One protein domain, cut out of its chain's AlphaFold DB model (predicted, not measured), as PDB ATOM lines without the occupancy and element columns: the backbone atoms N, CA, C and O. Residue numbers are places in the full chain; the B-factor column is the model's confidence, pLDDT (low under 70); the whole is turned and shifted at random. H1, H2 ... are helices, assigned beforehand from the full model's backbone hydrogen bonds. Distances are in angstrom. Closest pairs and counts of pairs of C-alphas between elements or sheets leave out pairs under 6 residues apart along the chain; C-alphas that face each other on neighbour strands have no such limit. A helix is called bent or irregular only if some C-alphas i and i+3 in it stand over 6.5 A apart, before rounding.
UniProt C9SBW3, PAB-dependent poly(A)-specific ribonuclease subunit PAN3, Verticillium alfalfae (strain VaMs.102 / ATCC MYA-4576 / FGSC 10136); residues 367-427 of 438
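What this domain is: This is residues 367 to 427 of the 438 residues of the protein "PAB-dependent poly(A)-specific ribonuclease subunit PAN3" of Verticillium alfalfae (strain VaMs.102 / ATCC MYA-4576 / FGSC 10136) (UniProt C9SBW3). Three helices make a narrow V with a third helix across its open end: H1 and H2 form a helical hairpin, close together where H1 ends and spreading toward the start of H1, and H3 crosses the mouth, touching both. The long link between H1 and H2, residues 384 to 395, makes a loop at the narrow end. The printed part has 61 residues with three named helices, in the order H1, H2, H3, and no named strand; the class is all helix. It is only just compact, close to loose, with a radius of gyration of the C-alphas of 12.2 A, and the C-alphas span 37 by 25 by 18 A.

How they stand to each other: H1, residues 371 to 383, touches H2, residues 396 to 407, and the two run opposite ways at a shallow tilt of 27 degrees, a helical hairpin. H1 touches H2 with residues 382 to 383 alone, and H2 touches H1 with residues 398 to 403 alone; the closest C-alphas are those of Val 382 and Ile 399, 5.5 A apart. H3, residues 415 to 426, touches H1 with its residues 416 to 420 alone, the closest C-alphas being those of Leu 375 and Val 420, 6.3 A apart. Their lines stand at 71 degrees, only just about perpendicular. H2 touches H3 with residues 406 to 407 alone, and the C-alphas of Ala 406 and Ala 421 come closest, at 5.3 A. H2 and H3 run the same way at a steep tilt of 63 degrees. The helix packing is mostly crossed, but only just. In H1 and H2 every O i to N i+4 pair is within hydrogen-bond range; in H3 3 of 8 are, and 1 of 9 O i to N i+3 pairs.

Where its parts are: H1 begins at C-alpha 371, (-2.916, 41.417, 17.373), and is 18.5 A from first to last C-alpha. H2 begins at C-alpha 396, (-3.167, 17.133, 9.972), and is 16.3 A long. H3 ends at C-alpha 426, (-7.027, 35.878, 28.609), and is 18.5 A long. H3 is neither bent nor irregular, but only just: C-alphas 420 and 423 are 6.1 A apart.

The domain as a whole: The two C-alphas farthest apart are those of Asn 389 and Leu 426, at 38.6 A. The printed part has no cut. H1 to H2 is a long link of 12 residues, and H2 to H3 a short one of 7. The mean pLDDT of the printed part is 72.1; residues 409 to 427 are under 70, and H3 has a mean of 43.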
ATOM      1  N   SER A 367      -8.441  43.144   9.740       70.06
ATOM      2  CA  SER A 367      -7.518  42.027   9.962       70.06
ATOM      3  C   SER A 367      -6.039  42.403   9.816       70.06
ATOM      4  O   SER A 367      -5.187  41.590  10.147       70.06
ATOM      5  N   GLU A 368      -5.719  43.615   9.354       72.94
ATOM      6  CA  GLU A 368      -4.344  44.054   9.039       72.94
ATOM      7  C   GLU A 368      -3.670  44.821  10.189       72.94
ATOM      8  O   GLU A 368      -2.501  45.187  10.101       72.94
ATOM      9  N   ASN A 369      -4.381  45.043  11.301       71.75
ATOM     10  CA  ASN A 369      -3.904  45.876  12.402       71.75
ATOM     11  C   ASN A 369      -3.713  45.092  13.714       71.75
ATOM     12  O   ASN A 369      -4.594  44.358  14.171       71.75
ATOM     13  N   GLY A 370      -2.566  45.306  14.369       76.12
ATOM     14  CA  GLY A 370      -2.291  44.851  15.738       76.12
ATOM     15  C   GLY A 370      -2.275  43.327  15.920       76.12
ATOM     16  O   GLY A 370      -1.730  42.587  15.104       76.12
ATOM     17  N   GLU A 371      -2.866  42.848  17.018       74.00
ATOM     18  CA  GLU A 371      -2.916  41.417  17.373       74.00
ATOM     19  C   GLU A 371      -3.747  40.581  16.383       74.00
ATOM     20  O   GLU A 371      -3.502  39.388  16.206       74.00
ATOM     21  N   ARG A 372      -4.694  41.207  15.674       75.69
ATOM     22  CA  ARG A 372      -5.565  40.538  14.691       75.69
ATOM     23  C   ARG A 372      -4.796  40.112  13.446       75.69
ATOM     24  O   ARG A 372      -5.034  39.022  12.930       75.69
ATOM     25  N   TYR A 373      -3.817  40.914  13.031       79.38
ATOM     26  CA  TYR A 373      -2.905  40.550  11.948       79.38
ATOM     27  C   TYR A 373      -2.067  39.321  12.299       79.38
ATOM     28  O   TYR A 373      -1.872  38.435  11.470       79.38
ATOM     29  N   MET A 374      -1.649  39.194  13.562       81.12
ATOM     30  CA  MET A 374      -0.924  38.005  14.019       81.12
ATOM     31  C   MET A 374      -1.808  36.755  13.996       81.12
ATOM     32  O   MET A 374      -1.338  35.697  13.590       81.12
ATOM     33  N   LEU A 375      -3.087  36.873  14.371       80.81
ATOM     34  CA  LEU A 375      -4.052  35.772  14.275       80.81
ATOM     35  C   LEU A 375      -4.334  35.367  12.823       80.81
ATOM     36  O   LEU A 375      -4.414  34.173  12.535       80.81
ATOM     37  N   LYS A 376      -4.412  36.336  11.902       80.56
ATOM     38  CA  LYS A 376      -4.532  36.083  10.461       80.56
ATOM     39  C   LYS A 376      -3.326  35.314   9.918       80.56
ATOM     40  O   LYS A 376      -3.501  34.265   9.306       80.56
ATOM     41  N   LEU A 377      -2.109  35.780  10.209       83.44
ATOM     42  CA  LEU A 377      -0.880  35.088   9.807       83.44
ATOM     43  C   LEU A 377      -0.777  33.689  10.429       83.44
ATOM     44  O   LEU A 377      -0.339  32.751   9.771       83.44
ATOM     45  N   PHE A 378      -1.195  33.533  11.687       85.19
ATOM     46  CA  PHE A 378      -1.229  32.234  12.355       85.19
ATOM     47  C   PHE A 378      -2.209  31.273  11.679       85.19
ATOM     48  O   PHE A 378      -1.851  30.131  11.409       85.19
ATOM     49  N   ARG A 379      -3.419  31.734  11.344       86.62
ATOM     50  CA  ARG A 379      -4.382  30.955  10.558       86.62
ATOM     51  C   ARG A 379      -3.769  30.517   9.229       86.62
ATOM     52  O   ARG A 379      -3.863  29.341   8.892       86.62
ATOM     53  N   ASP A 380      -3.141  31.435   8.500       86.00
ATOM     54  CA  ASP A 380      -2.537  31.124   7.202       86.00
ATOM     55  C   ASP A 380      -1.411  30.088   7.346       86.00
ATOM     56  O   ASP A 380      -1.365  29.121   6.594       86.00
ATOM     57  N   TYR A 381      -0.580  30.201   8.385       87.44
ATOM     58  CA  TYR A 381       0.449  29.209   8.702       87.44
ATOM     59  C   TYR A 381      -0.114  27.816   9.043       87.44
ATOM     60  O   TYR A 381       0.508  26.800   8.731       87.44
ATOM     61  N   VAL A 382      -1.273  27.748   9.703       88.81
ATOM     62  CA  VAL A 382      -1.890  26.478  10.115       88.81
ATOM     63  C   VAL A 382      -2.640  25.811   8.958       88.81
ATOM     64  O   VAL A 382      -2.470  24.612   8.734       88.81
ATOM     65  N   PHE A 383      -3.471  26.560   8.226       89.88
ATOM     66  CA  PHE A 383      -4.436  25.993   7.273       89.88
ATOM     67  C   PHE A 383      -4.073  26.189   5.800       89.88
ATOM     68  O   PHE A 383      -4.543  25.420   4.968       89.88
ATOM     69  N   HIS A 384      -3.236  27.171   5.456       89.38
ATOM     70  CA  HIS A 384      -2.833  27.453   4.073       89.38
ATOM     71  C   HIS A 384      -1.418  26.925   3.797       89.38
ATOM     72  O   HIS A 384      -0.523  27.656   3.376       89.38
ATOM     73  N   GLN A 385      -1.213  25.636   4.075       88.75
ATOM     74  CA  GLN A 385       0.080  24.975   3.911       88.75
ATOM     75  C   GLN A 385       0.379  24.710   2.434       88.75
ATOM     76  O   GLN A 385      -0.497  24.285   1.676       88.75
ATOM     77  N   VAL A 386       1.639  24.899   2.044       90.19
ATOM     78  CA  VAL A 386       2.146  24.600   0.701       90.19
ATOM     79  C   VAL A 386       3.416  23.756   0.786       90.19
ATOM     80  O   VAL A 386       4.205  23.914   1.719       90.19
ATOM     81  N   ASP A 387       3.612  22.845  -0.167       89.44
ATOM     82  CA  ASP A 387       4.841  22.060  -0.286       89.44
ATOM     83  C   ASP A 387       6.001  22.887  -0.875       89.44
ATOM     84  O   ASP A 387       5.860  24.062  -1.221       89.44
ATOM     85  N   ALA A 388       7.171  22.258  -1.026       89.50
ATOM     86  CA  ALA A 388       8.345  22.892  -1.629       89.50
ATOM     87  C   ALA A 388       8.129  23.345  -3.090       89.50
ATOM     88  O   ALA A 388       8.885  24.177  -3.587       89.50
ATOM     89  N   ASN A 389       7.106  22.819  -3.770       92.88
ATOM     90  CA  ASN A 389       6.734  23.166  -5.139       92.88
ATOM     91  C   ASN A 389       5.597  24.207  -5.192       92.88
ATOM     92  O   ASN A 389       5.148  24.561  -6.282       92.88
ATOM     93  N   GLY A 390       5.116  24.689  -4.040       89.06
ATOM     94  CA  GLY A 390       3.998  25.625  -3.938       89.06
ATOM     95  C   GLY A 390       2.613  24.985  -4.089       89.06
ATOM     96  O   GLY A 390       1.627  25.706  -4.234       89.06
ATOM     97  N   GLN A 391       2.507  23.654  -4.071       91.56
ATOM     98  CA  GLN A 391       1.229  22.945  -4.121       91.56
ATOM     99  C   GLN A 391       0.571  22.916  -2.738       91.56
ATOM    100  O   GLN A 391       1.263  22.678  -1.748       91.56
ATOM    101  N   PRO A 392      -0.755  23.120  -2.635       91.44
ATOM    102  CA  PRO A 392      -1.452  23.075  -1.356       91.44
ATOM    103  C   PRO A 392      -1.425  21.662  -0.762       91.44
ATOM    104  O   PRO A 392      -1.715  20.682  -1.451       91.44
ATOM    105  N   VAL A 393      -1.118  21.563   0.532       89.75
ATOM    106  CA  VAL A 393      -1.053  20.293   1.272       89.75
ATOM    107  C   VAL A 393      -1.946  20.357   2.504       89.75
ATOM    108  O   VAL A 393      -2.086  21.396   3.140       89.75
ATOM    109  N   VAL A 394      -2.550  19.222   2.858       88.31
ATOM    110  CA  VAL A 394      -3.289  19.057   4.114       88.31
ATOM    111  C   VAL A 394      -2.516  18.089   5.003       88.31
ATOM    112  O   VAL A 394      -2.704  16.875   4.920       88.31
ATOM    113  N   ASP A 395      -1.638  18.626   5.851       89.50
ATOM    114  CA  ASP A 395      -0.981  17.862   6.911       89.50
ATOM    115  C   ASP A 395      -1.701  18.106   8.246       89.50
ATOM    116  O   ASP A 395      -1.587  19.166   8.870       89.50
ATOM    117  N   LEU A 396      -2.472  17.107   8.683       88.50
ATOM    118  CA  LEU A 396      -3.167  17.133   9.972       88.50
ATOM    119  C   LEU A 396      -2.208  17.085  11.162       88.50
ATOM    120  O   LEU A 396      -2.532  17.647  12.207       88.50
ATOM    121  N   GLY A 397      -1.036  16.466  11.007       88.50
ATOM    122  CA  GLY A 397      -0.002  16.459  12.034       88.50
ATOM    123  C   GLY A 397       0.514  17.867  12.299       88.50
ATOM    124  O   GLY A 397       0.570  18.286  13.455       88.50
ATOM    125  N   HIS A 398       0.788  18.632  11.236       89.31
ATOM    126  CA  HIS A 398       1.148  20.051  11.344       89.31
ATOM    127  C   HIS A 398       0.052  20.875  12.024       89.31
ATOM    128  O   HIS A 398       0.348  21.640  12.945       89.31
ATOM    129  N   ILE A 399      -1.210  20.705  11.609       90.31
ATOM    130  CA  ILE A 399      -2.353  21.444  12.174       90.31
ATOM    131  C   ILE A 399      -2.486  21.158  13.671       90.31
ATOM    132  O   ILE A 399      -2.470  22.086  14.482       90.31
ATOM    133  N   ALA A 400      -2.593  19.877  14.037       88.62
ATOM    134  CA  ALA A 400      -2.788  19.456  15.417       88.62
ATOM    135  C   ALA A 400      -1.627  19.934  16.296       88.62
ATOM    136  O   ALA A 400      -1.847  20.622  17.293       88.62
ATOM    137  N   TRP A 401      -0.387  19.663  15.886       87.31
ATOM    138  CA  TRP A 401       0.798  20.033  16.652       87.31
ATOM    139  C   TRP A 401       0.945  21.549  16.817       87.31
ATOM    140  O   TRP A 401       1.229  22.030  17.916       87.31
ATOM    141  N   THR A 402       0.705  22.328  15.759       88.25
ATOM    142  CA  THR A 402       0.829  23.790  15.809       88.25
ATOM    143  C   THR A 402      -0.202  24.413  16.750       88.25
ATOM    144  O   THR A 402       0.143  25.280  17.556       88.25
ATOM    145  N   ILE A 403      -1.455  23.947  16.709       87.12
ATOM    146  CA  ILE A 403      -2.508  24.443  17.604       87.12
ATOM    147  C   ILE A 403      -2.249  23.995  19.047       87.12
ATOM    148  O   ILE A 403      -2.382  24.809  19.957       87.12
ATOM    149  N   MET A 404      -1.810  22.752  19.279       84.50
ATOM    150  CA  MET A 404      -1.429  22.279  20.620       84.50
ATOM    151  C   MET A 404      -0.293  23.114  21.225       84.50
ATOM    152  O   MET A 404      -0.305  23.431  22.418       84.50
ATOM    153  N   ARG A 405       0.691  23.517  20.411       82.69
ATOM    154  CA  ARG A 405       1.767  24.414  20.855       82.69
ATOM    155  C   ARG A 405       1.261  25.814  21.191       82.69
ATOM    156  O   ARG A 405       1.737  26.399  22.162       82.69
ATOM    157  N   ALA A 406       0.304  26.330  20.422       80.88
ATOM    158  CA  ALA A 406      -0.344  27.603  20.725       80.88
ATOM    159  C   ALA A 406      -1.154  27.528  22.035       80.88
ATOM    160  O   ALA A 406      -1.069  28.439  22.853       80.88
ATOM    161  N   ASP A 407      -1.869  26.423  22.270       80.31
ATOM    162  CA  ASP A 407      -2.658  26.173  23.489       80.31
ATOM    163  C   ASP A 407      -1.786  26.073  24.752       80.31
ATOM    164  O   ASP A 407      -2.125  26.582  25.816       80.31
ATOM    165  N   SER A 408      -0.629  25.420  24.640       75.25
ATOM    166  CA  SER A 408       0.312  25.235  25.753       75.25
ATOM    167  C   SER A 408       1.220  26.441  26.015       75.25
ATOM    168  O   SER A 408       2.034  26.384  26.935       75.25
ATOM    169  N   ALA A 409       1.098  27.520  25.229       60.53
ATOM    170  CA  ALA A 409       1.932  28.722  25.311       60.53
ATOM    171  C   ALA A 409       3.445  28.418  25.379       60.53
ATOM    172  O   ALA A 409       4.209  29.138  26.025       60.53
ATOM    173  N   MET A 410       3.901  27.338  24.729       49.28
ATOM    174  CA  MET A 410       5.312  26.952  24.763       49.28
ATOM    175  C   MET A 410       6.163  28.047  24.110       49.28
ATOM    176  O   MET A 410       6.111  28.247  22.899       49.28
ATOM    177  N   ALA A 411       6.996  28.707  24.918       39.38
ATOM    178  CA  ALA A 411       7.813  29.876  24.572       39.38
ATOM    179  C   ALA A 411       8.815  29.689  23.409       39.38
ATOM    180  O   ALA A 411       9.442  30.651  22.979       39.38
ATOM    181  N   ASN A 412       8.959  28.472  22.873       41.75
ATOM    182  CA  ASN A 412       9.937  28.124  21.835       41.75
ATOM    183  C   ASN A 412       9.342  28.028  20.422       41.75
ATOM    184  O   ASN A 412       9.848  27.278  19.583       41.75
ATOM    185  N   VAL A 413       8.241  28.724  20.143       42.91
ATOM    186  CA  VAL A 413       7.752  28.892  18.768       42.91
ATOM    187  C   VAL A 413       7.975  30.332  18.334       42.91
ATOM    188  O   VAL A 413       7.971  31.224  19.176       42.91
ATOM    189  N   SER A 414       8.240  30.523  17.038       47.19
ATOM    190  CA  SER A 414       8.598  31.799  16.402       47.19
ATOM    191  C   SER A 414       7.865  33.006  17.017       47.19
ATOM    192  O   SER A 414       6.710  32.875  17.418       47.19
ATOM    193  N   PRO A 415       8.485  34.198  17.090       44.62
ATOM    194  CA  PRO A 415       7.950  35.360  17.819       44.62
ATOM    195  C   PRO A 415       6.488  35.741  17.492       44.62
ATOM    196  O   PRO A 415       5.820  36.365  18.315       44.62
ATOM    197  N   CYS A 416       5.963  35.322  16.336       42.19
ATOM    198  CA  CYS A 416       4.552  35.438  15.966       42.19
ATOM    199  C   CYS A 416       3.610  34.548  16.806       42.19
ATOM    200  O   CYS A 416       2.537  34.991  17.194       42.19
ATOM    201  N   LEU A 417       4.004  33.314  17.128       44.38
ATOM    202  CA  LEU A 417       3.205  32.332  17.875       44.38
ATOM    203  C   LEU A 417       3.153  32.630  19.380       44.38
ATOM    204  O   LEU A 417       2.098  32.497  19.999       44.38
ATOM    205  N   ALA A 418       4.254  33.125  19.955       41.91
ATOM    206  CA  ALA A 418       4.300  33.561  21.353       41.91
ATOM    207  C   ALA A 418       3.359  34.753  21.636       41.91
ATOM    208  O   ALA A 418       2.772  34.838  22.712       41.91
ATOM    209  N   ARG A 419       3.161  35.649  20.655       46.19
ATOM    210  CA  ARG A 419       2.207  36.771  20.756       46.19
ATOM    211  C   ARG A 419       0.743  36.370  20.544       46.19
ATOM    212  O   ARG A 419      -0.133  37.098  20.989       46.19
ATOM    213  N   VAL A 420       0.473  35.228  19.909       49.34
ATOM    214  CA  VAL A 420      -0.886  34.707  19.659       49.34
ATOM    215  C   VAL A 420      -1.437  33.912  20.853       49.34
ATOM    216  O   VAL A 420      -2.634  33.974  21.134       49.34
ATOM    217  N   ALA A 421      -0.581  33.220  21.611       42.94
ATOM    218  CA  ALA A 421      -0.988  32.438  22.786       42.94
ATOM    219  C   ALA A 421      -1.490  33.298  23.972       42.94
ATOM    220  O   ALA A 421      -2.342  32.866  24.754       42.94
ATOM    221  N   TRP A 422      -0.999  34.535  24.097       39.47
ATOM    222  CA  TRP A 422      -1.363  35.457  25.180       39.47
ATOM    223  C   TRP A 422      -2.827  35.958  25.109       39.47
ATOM    224  O   TRP A 422      -3.539  35.829  26.105       39.47
ATOM    225  N   PRO A 423      -3.361  36.432  23.964       44.16
ATOM    226  CA  PRO A 423      -4.770  36.842  23.868       44.16
ATOM    227  C   PRO A 423      -5.775  35.672  23.901       44.16
ATOM    228  O   PRO A 423      -6.894  35.846  24.383       44.16
ATOM    229  N   LEU A 424      -5.395  34.466  23.456       42.44
ATOM    230  CA  LEU A 424      -6.281  33.284  23.453       42.44
ATOM    231  C   LEU A 424      -6.531  32.680  24.850       42.44
ATOM    232  O   LEU A 424      -7.534  31.981  25.042       42.44
ATOM    233  N   SER A 425      -5.645  32.948  25.814       39.41
ATOM    234  CA  SER A 425      -5.758  32.491  27.208       39.41
ATOM    235  C   SER A 425      -6.466  33.494  28.133       39.41
ATOM    236  O   SER A 425      -7.017  33.078  29.150       39.41
ATOM    237  N   LEU A 426      -6.519  34.782  27.766       36.78
ATOM    238  CA  LEU A 426      -7.027  35.878  28.609       36.78
ATOM    239  C   LEU A 426      -8.416  36.427  28.228       36.78
ATOM    240  O   LEU A 426      -9.007  37.165  29.014       36.78
ATOM    241  N   GLN A 427      -8.995  36.067  27.080       39.81
ATOM    242  CA  GLN A 427     -10.350  36.516  26.714       39.81
ATOM    243  C   GLN A 427     -11.450  35.629  27.324       39.81
ATOM    244  O   GLN A 427     -12.143  34.883  26.633       39.81
TER     245      GLN A 427